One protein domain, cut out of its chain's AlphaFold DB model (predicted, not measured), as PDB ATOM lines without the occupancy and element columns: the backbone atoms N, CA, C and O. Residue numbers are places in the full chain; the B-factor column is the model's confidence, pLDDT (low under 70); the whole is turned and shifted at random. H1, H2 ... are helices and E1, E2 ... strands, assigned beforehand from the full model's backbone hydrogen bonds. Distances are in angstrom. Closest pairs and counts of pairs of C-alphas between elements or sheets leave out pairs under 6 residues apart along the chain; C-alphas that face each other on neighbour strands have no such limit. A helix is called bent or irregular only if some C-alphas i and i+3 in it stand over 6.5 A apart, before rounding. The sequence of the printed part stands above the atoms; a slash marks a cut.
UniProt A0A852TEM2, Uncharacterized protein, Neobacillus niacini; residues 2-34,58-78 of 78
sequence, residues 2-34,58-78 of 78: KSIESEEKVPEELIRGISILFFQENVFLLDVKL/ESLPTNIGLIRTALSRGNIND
ATOM      1  N   LYS A   2     -43.847 -79.692  29.282       71.62
ATOM      2  CA  LYS A   2     -44.320 -78.511  28.539       71.62
ATOM      3  C   LYS A   2     -45.762 -78.759  28.093       71.62
ATOM      4  O   LYS A   2     -46.056 -79.868  27.659       71.62
ATOM      5  N   SER A   3     -46.634 -77.763  28.226       70.38
ATOM      6  CA  SER A   3     -47.984 -77.819  27.650       70.38
ATOM      7  C   SER A   3     -47.923 -77.439  26.172       70.38
ATOM      8  O   SER A   3     -47.137 -76.563  25.796       70.38
ATOM      9  N   ILE A   4     -48.707 -78.111  25.335       72.06
ATOM     10  CA  ILE A   4     -48.815 -77.802  23.909       72.06
ATOM     11  C   ILE A   4     -50.047 -76.923  23.669       72.06
ATOM     12  O   ILE A   4     -51.130 -77.204  24.166       72.06
ATOM     13  N   GLU A   5     -49.863 -75.831  22.928       65.25
ATOM     14  CA  GLU A   5     -50.923 -74.840  22.680       65.25
ATOM     15  C   GLU A   5     -51.883 -75.255  21.552       65.25
ATOM     16  O   GLU A   5     -52.963 -74.691  21.427       65.25
ATOM     17  N   SER A   6     -51.490 -76.227  20.717       72.88
ATOM     18  CA  SER A   6     -52.285 -76.728  19.589       72.88
ATOM     19  C   SER A   6     -52.003 -78.206  19.329       72.88
ATOM     20  O   SER A   6     -50.843 -78.605  19.197       72.88
ATOM     21  N   GLU A   7     -53.063 -79.005  19.194       74.12
ATOM     22  CA  GLU A   7     -52.984 -80.432  18.859       74.12
ATOM     23  C   GLU A   7     -52.291 -80.698  17.513       74.12
ATOM     24  O   GLU A   7     -51.716 -81.764  17.317       74.12
ATOM     25  N   GLU A   8     -52.246 -79.717  16.608       80.12
ATOM     26  CA  GLU A   8     -51.596 -79.850  15.296       80.12
ATOM     27  C   GLU A   8     -50.089 -80.123  15.392       80.12
ATOM     28  O   GLU A   8     -49.499 -80.684  14.471       80.12
ATOM     29  N   LYS A   9     -49.459 -79.766  16.517       79.88
ATOM     30  CA  LYS A   9     -48.028 -80.001  16.761       79.88
ATOM     31  C   LYS A   9     -47.741 -81.380  17.372       79.88
ATOM     32  O   LYS A   9     -46.595 -81.820  17.368       79.88
ATOM     33  N   VAL A  10     -48.762 -82.097  17.853       83.88
ATOM     34  CA  VAL A  10     -48.631 -83.436  18.467       83.88
ATOM     35  C   VAL A  10     -47.935 -84.444  17.537       83.88
ATOM     36  O   VAL A  10     -47.025 -85.129  18.008       83.88
ATOM     37  N   PRO A  11     -48.283 -84.560  16.236       85.38
ATOM     38  CA  PRO A  11     -47.663 -85.554  15.361       85.38
ATOM     39  C   PRO A  11     -46.164 -85.317  15.153       85.38
ATOM     40  O   PRO A  11     -45.387 -86.271  15.127       85.38
ATOM     41  N   GLU A  12     -45.751 -84.054  15.034       84.50
ATOM     42  CA  GLU A  12     -44.344 -83.697  14.838       84.50
ATOM     43  C   GLU A  12     -43.510 -84.042  16.079       84.50
ATOM     44  O   GLU A  12     -42.460 -84.681  15.973       84.50
ATOM     45  N   GLU A  13     -44.007 -83.690  17.265       84.19
ATOM     46  CA  GLU A  13     -43.345 -83.993  18.536       84.19
ATOM     47  C   GLU A  13     -43.242 -85.517  18.760       84.19
ATOM     48  O   GLU A  13     -42.196 -86.021  19.178       84.19
ATOM     49  N   LEU A  14     -44.272 -86.283  18.383       84.25
ATOM     50  CA  LEU A  14     -44.253 -87.747  18.465       84.25
ATOM     51  C   LEU A  14     -43.170 -88.367  17.562       84.25
ATOM     52  O   LEU A  14     -42.475 -89.303  17.969       84.25
ATOM     53  N   ILE A  15     -42.997 -87.840  16.344       83.88
ATOM     54  CA  ILE A  15     -41.948 -88.287  15.409       83.88
ATOM     55  C   ILE A  15     -40.552 -87.961  15.954       83.88
ATOM     56  O   ILE A  15     -39.633 -88.767  15.793       83.88
ATOM     57  N   ARG A  16     -40.399 -86.827  16.650       81.44
ATOM     58  CA  ARG A  16     -39.154 -86.441  17.342       81.44
ATOM     59  C   ARG A  16     -38.818 -87.341  18.542       81.44
ATOM     60  O   ARG A  16     -37.748 -87.188  19.125       81.44
ATOM     61  N   GLY A  17     -39.684 -88.297  18.883       81.00
ATOM     62  CA  GLY A  17     -39.479 -89.236  19.986       81.00
ATOM     63  C   GLY A  17     -39.956 -88.709  21.337       81.00
ATOM     64  O   GLY A  17     -39.630 -89.295  22.368       81.00
ATOM     65  N   ILE A  18     -40.734 -87.623  21.345       87.50
ATOM     66  CA  ILE A  18     -41.299 -87.049  22.564       87.50
ATOM     67  C   ILE A  18     -42.550 -87.838  22.949       87.50
ATOM     68  O   ILE A  18     -43.397 -88.165  22.116       87.50
ATOM     69  N   SER A  19     -42.660 -88.163  24.235       88.06
ATOM     70  CA  SER A  19     -43.840 -88.824  24.787       88.06
ATOM     71  C   SER A  19     -44.929 -87.797  25.074       88.06
ATOM     72  O   SER A  19     -44.647 -86.706  25.570       88.06
ATOM     73  N   ILE A  20     -46.180 -88.147  24.781       88.62
ATOM     74  CA  ILE A  20     -47.326 -87.237  24.899       88.62
ATOM     75  C   ILE A  20     -48.317 -87.825  25.900       88.62
ATOM     76  O   ILE A  20     -48.738 -88.973  25.758       88.62
ATOM     77  N   LEU A  21     -48.668 -87.049  26.924       88.25
ATOM     78  CA  LEU A  21     -49.628 -87.423  27.960       88.25
ATOM     79  C   LEU A  21     -50.877 -86.550  27.836       88.25
ATOM     80  O   LEU A  21     -50.812 -85.338  28.028       88.25
ATOM     81  N   PHE A  22     -52.012 -87.186  27.572       88.56
ATOM     82  CA  PHE A  22     -53.327 -86.552  27.604       88.56
ATOM     83  C   PHE A  22     -53.933 -86.743  28.998       88.56
ATOM     84  O   PHE A  22     -54.074 -87.879  29.459       88.56
ATOM     85  N   PHE A  23     -54.268 -85.652  29.686       88.06
ATOM     86  CA  PHE A  23     -54.892 -85.702  31.007       88.06
ATOM     87  C   PHE A  23     -55.895 -84.562  31.185       88.06
ATOM     88  O   PHE A  23     -55.527 -83.386  31.182       88.06
ATOM     89  N   GLN A  24     -57.165 -84.927  31.393       88.81
ATOM     90  CA  GLN A  24     -58.293 -83.990  31.368       88.81
ATOM     91  C   GLN A  24     -58.278 -83.182  30.057       88.81
ATOM     92  O   GLN A  24     -58.161 -83.773  28.990       88.81
ATOM     93  N   GLU A  25     -58.357 -81.855  30.130       85.75
ATOM     94  CA  GLU A  25     -58.307 -80.942  28.978       85.75
ATOM     95  C   GLU A  25     -56.875 -80.483  28.649       85.75
ATOM     96  O   GLU A  25     -56.675 -79.491  27.956       85.75
ATOM     97  N   ASN A  26     -55.857 -81.178  29.171       82.81
ATOM     98  CA  ASN A  26     -54.459 -80.796  29.009       82.81
ATOM     99  C   ASN A  26     -53.666 -81.861  28.254       82.81
ATOM    100  O   ASN A  26     -53.841 -83.067  28.450       82.81
ATOM    101  N   VAL A  27     -52.719 -81.388  27.447       85.69
ATOM    102  CA  VAL A  27     -51.777 -82.222  26.706       85.69
ATOM    103  C   VAL A  27     -50.358 -81.837  27.109       85.69
ATOM    104  O   VAL A  27     -49.945 -80.682  26.991       85.69
ATOM    105  N   PHE A  28     -49.606 -82.817  27.600       85.69
ATOM    106  CA  PHE A  28     -48.260 -82.632  28.125       85.69
ATOM    107  C   PHE A  28     -47.224 -83.331  27.255       85.69
ATOM    108  O   PHE A  28     -47.373 -84.498  26.900       85.69
ATOM    109  N   LEU A  29     -46.130 -82.626  26.989       87.19
ATOM    110  CA  LEU A  29     -44.950 -83.156  26.323       87.19
ATOM    111  C   LEU A  29     -43.897 -83.564  27.361       87.19
ATOM    112  O   LEU A  29     -43.506 -82.779  28.244       87.19
ATOM    113  N   LEU A  30     -43.443 -84.806  27.234       86.00
ATOM    114  CA  LEU A  30     -42.449 -85.474  28.062       86.00
ATOM    115  C   LEU A  30     -41.281 -85.891  27.166       86.00
ATOM    116  O   LEU A  30     -41.341 -86.894  26.456       86.00
ATOM    117  N   ASP A  31     -40.207 -85.107  27.203       80.75
ATOM    118  CA  ASP A  31     -38.944 -85.478  26.573       80.75
ATOM    119  C   ASP A  31     -38.227 -86.496  27.469       80.75
ATOM    120  O   ASP A  31     -37.565 -86.142  28.449       80.75
ATOM    121  N   VAL A  32     -38.429 -87.782  27.180       69.88
ATOM    122  CA  VAL A  32     -37.749 -88.877  27.877       69.88
ATOM    123  C   VAL A  32     -36.432 -89.133  27.155       69.88
ATOM    124  O   VAL A  32     -36.298 -90.075  26.372       69.88
ATOM    125  N   LYS A  33     -35.433 -88.288  27.419       66.19
ATOM    126  CA  LYS A  33     -34.055 -88.593  27.024       66.19
ATOM    127  C   LYS A  33     -33.564 -89.760  27.863       66.19
ATOM    128  O   LYS A  33     -33.083 -89.587  28.980       66.19
ATOM    129  N   LEU A  34     -33.678 -90.965  27.317       60.25
ATOM    130  CA  LEU A  34     -32.874 -92.074  27.792       60.25
ATOM    131  C   LEU A  34     -31.436 -91.772  27.349       60.25
ATOM    132  O   LEU A  34     -31.045 -92.109  26.231       60.25
ATOM    133  N   GLU A  58     -31.435-107.985  14.058       84.44
ATOM    134  CA  GLU A  58     -32.604-108.877  13.970       84.44
ATOM    135  C   GLU A  58     -33.800-108.376  14.803       84.44
ATOM    136  O   GLU A  58     -34.919-108.872  14.682       84.44
ATOM    137  N   SER A  59     -33.592-107.351  15.637       87.12
ATOM    138  CA  SER A  59     -34.651-106.735  16.424       87.12
ATOM    139  C   SER A  59     -35.418-105.705  15.595       87.12
ATOM    140  O   SER A  59     -34.953-104.589  15.348       87.12
ATOM    141  N   LEU A  60     -36.645-106.064  15.211       86.25
ATOM    142  CA  LEU A  60     -37.563-105.160  14.518       86.25
ATOM    143  C   LEU A  60     -37.801-103.836  15.285       86.25
ATOM    144  O   LEU A  60     -37.706-102.783  14.649       86.25
ATOM    145  N   PRO A  61     -38.034-103.824  16.619       82.00
ATOM    146  CA  PRO A  61     -38.150-102.577  17.384       82.00
ATOM    147  C   PRO A  61     -36.925-101.663  17.263       82.00
ATOM    148  O   PRO A  61     -37.077-100.456  17.070       82.00
ATOM    149  N   THR A  62     -35.716-102.230  17.318       82.81
ATOM    150  CA  THR A  62     -34.465-101.475  17.145       82.81
ATOM    151  C   THR A  62     -34.386-100.856  15.753       82.81
ATOM    152  O   THR A  62     -34.102 -99.666  15.624       82.81
ATOM    153  N   ASN A  63     -34.708-101.623  14.710       84.44
ATOM    154  CA  ASN A  63     -34.657-101.143  13.327       84.44
ATOM    155  C   ASN A  63     -35.667-100.021  13.064       84.44
ATOM    156  O   ASN A  63     -35.334 -99.028  12.419       84.44
ATOM    157  N   ILE A  64     -36.880-100.138  13.611       86.31
ATOM    158  CA  ILE A  64     -37.892 -99.076  13.538       86.31
ATOM    159  C   ILE A  64     -37.385 -97.810  14.244       86.31
ATOM    160  O   ILE A  64     -37.541 -96.711  13.710       86.31
ATOM    161  N   GLY A  65     -36.745 -97.948  15.410       83.25
ATOM    162  CA  GLY A  65     -36.121 -96.830  16.124       83.25
ATOM    163  C   GLY A  65     -35.026 -96.126  15.312       83.25
ATOM    164  O   GLY A  65     -35.000 -94.893  15.260       83.25
ATOM    165  N   LEU A  66     -34.169 -96.888  14.623       84.00
ATOM    166  CA  LEU A  66     -33.135 -96.347  13.730       84.00
ATOM    167  C   LEU A  66     -33.745 -95.561  12.557       84.00
ATOM    168  O   LEU A  66     -33.314 -94.440  12.288       84.00
ATOM    169  N   ILE A  67     -34.788 -96.097  11.910       86.44
ATOM    170  CA  ILE A  67     -35.493 -95.419  10.805       86.44
ATOM    171  C   ILE A  67     -36.141 -94.117  11.286       86.44
ATOM    172  O   ILE A  67     -35.960 -93.075  10.657       86.44
ATOM    173  N   ARG A  68     -36.859 -94.145  12.418       84.50
ATOM    174  CA  ARG A  68     -37.481 -92.939  12.995       84.50
ATOM    175  C   ARG A  68     -36.441 -91.865  13.309       84.50
ATOM    176  O   ARG A  68     -36.645 -90.700  12.979       84.50
ATOM    177  N   THR A  69     -35.299 -92.270  13.867       82.81
ATOM    178  CA  THR A  69     -34.179 -91.361  14.150       82.81
ATOM    179  C   THR A  69     -33.637 -90.737  12.863       82.81
ATOM    180  O   THR A  69     -33.435 -89.525  12.816       82.81
ATOM    181  N   ALA A  70     -33.446 -91.525  11.801       82.12
ATOM    182  CA  ALA A  70     -32.978 -91.020  10.510       82.12
ATOM    183  C   ALA A  70     -33.962 -90.018   9.879       82.12
ATOM    184  O   ALA A  70     -33.542 -88.942   9.460       82.12
ATOM    185  N   LEU A  71     -35.266 -90.318   9.884       80.38
ATOM    186  CA  LEU A  71     -36.303 -89.420   9.354       80.38
ATOM    187  C   LEU A  71     -36.395 -88.109  10.145       80.38
ATOM    188  O   LEU A  71     -36.457 -87.038   9.551       80.38
ATOM    189  N   SER A  72     -36.323 -88.171  11.477       77.62
ATOM    190  CA  SER A  72     -36.340 -86.965  12.321       77.62
ATOM    191  C   SER A  72     -35.128 -86.044  12.098       77.62
ATOM    192  O   SER A  72     -35.233 -84.836  12.303       77.62
ATOM    193  N   ARG A  73     -33.988 -86.595  11.647       70.75
ATOM    194  CA  ARG A  73     -32.768 -85.844  11.298       70.75
ATOM    195  C   ARG A  73     -32.784 -85.289   9.871       70.75
ATOM    196  O   ARG A  73     -32.054 -84.347   9.607       70.75
ATOM    197  N   GLY A  74     -33.582 -85.852   8.964       60.81
ATOM    198  CA  GLY A  74     -33.693 -85.384   7.574       60.81
ATOM    199  C   GLY A  74     -34.428 -84.048   7.413       60.81
ATOM    200  O   GLY A  74     -34.280 -83.408   6.384       60.81
ATOM    201  N   ASN A  75     -35.167 -83.596   8.433       52.47
ATOM    202  CA  ASN A  75     -35.922 -82.333   8.422       52.47
ATOM    203  C   ASN A  75     -35.116 -81.112   8.920       52.47
ATOM    204  O   ASN A  75     -35.695 -80.076   9.240       52.47
ATOM    205  N   ILE A  76     -33.789 -81.223   9.025       48.62
ATOM    206  CA  ILE A  76     -32.871 -80.092   9.231       48.62
ATOM    207  C   ILE A  76     -31.954 -79.999   8.013       48.62
ATOM    208  O   ILE A  76     -30.893 -80.615   8.004       48.62
ATOM    209  N   ASN A  77     -32.435 -79.300   6.982       41.59
ATOM    210  CA  ASN A  77     -31.723 -78.597   5.901       41.59
ATOM    211  C   ASN A  77     -32.590 -78.615   4.632       41.59
ATOM    212  O   ASN A  77     -32.433 -79.500   3.798       41.59
ATOM    213  N   ASP A  78     -33.475 -77.624   4.538       41.38
ATOM    214  CA  ASP A  78     -33.710 -76.806   3.341       41.38
ATOM    215  C   ASP A  78     -33.925 -75.358   3.817       41.38
ATOM    216  O   ASP A  78     -34.650 -75.175   4.827       41.38
TER     217      ASP A  78
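Overview. This is residues 2 to 34 and 58 to 78 of the 78 residues of an uncharacterized protein of Neobacillus niacini (UniProt A0A852TEM2). A hairpin of two strands, E1 and E2, has the short helix H1 over one face, and the longer helix H2 stands beyond the end of H1, meeting this small body loosely near Ile 15 and Ser 72. One end of H2 sticks out with residues 58 to 64, while residues 2 to 3 make a short antiparallel pairing with residues 28 to 29 of E2. The printed part has 54 residues, with two named helices and two named strands in the order H1, E1, E2, H2; the sheet, in the order E1, E2, is antiparallel and the class is mixed, helices and strands. The whole is loose, with a radius of gyration of the C-alphas of 13.2 A, and only just flat, with spans of 40 by 31 by 17 A.

Along the chain. The printed part begins at Lys 2. H1 is residues 7 to 15, from C-alpha 7 at (-52.984, -80.432, 18.859), and measures 14.0 A from first to last C-alpha. It is irregular, but only just: C-alphas 8 and 11 are 6.9 A apart. E1 is residues 19 to 23, 13.1 A long, and begins with C-alpha 19 at (-43.840, -88.824, 24.787). E2 is residues 26 to 30, 12.9 A long. H2 is residues 60 to 74, 21.3 A long, and ends with C-alpha 74 at (-33.693, -85.384, 7.574).

Arrangement. E1 and E2 form a hairpin, antiparallel, with 156 degrees between their directions. C-alphas 21 and 28 face each other at 5.0 A, and N 21 and O 28, 2.9 A, and N 28 and O 21, 2.8 A, are within hydrogen-bond range. The closest C-alphas of H1 and E1 are those of Leu 14 and Ile 20, 7.1 A apart. The closest C-alphas of H1 and E2 are those of Glu 13 and Leu 29, 8.0 A apart. H1 and H2 are close but not clearly touching; their closest C-alphas, those of Ile 15 and Ser 72, are 6.5 A apart. Their lines stand at a steep tilt of 63 degrees, opposite ways. E1 and H2 are apart. In H2 every O i to N i+4 pair is within hydrogen-bond range; in H1, 3 of 5 are.

Size, cuts and confidence. The C-alphas of Glu 25 and Glu 58, the two farthest apart, are separated by 40.8 A. Residues 35 to 57 are cut out, and C-alphas 34 and 58 are 21.8 A apart across the cut, which lies in the link from E2 to H2. Of the links that are printed whole, H1 to E1 and E1 to E2 are tight. The mean pLDDT of the printed part is 78.4; residue 5, residues 32 to 34 and residues 74 to 78 are under 70. Asp 78 is the chain's last residue.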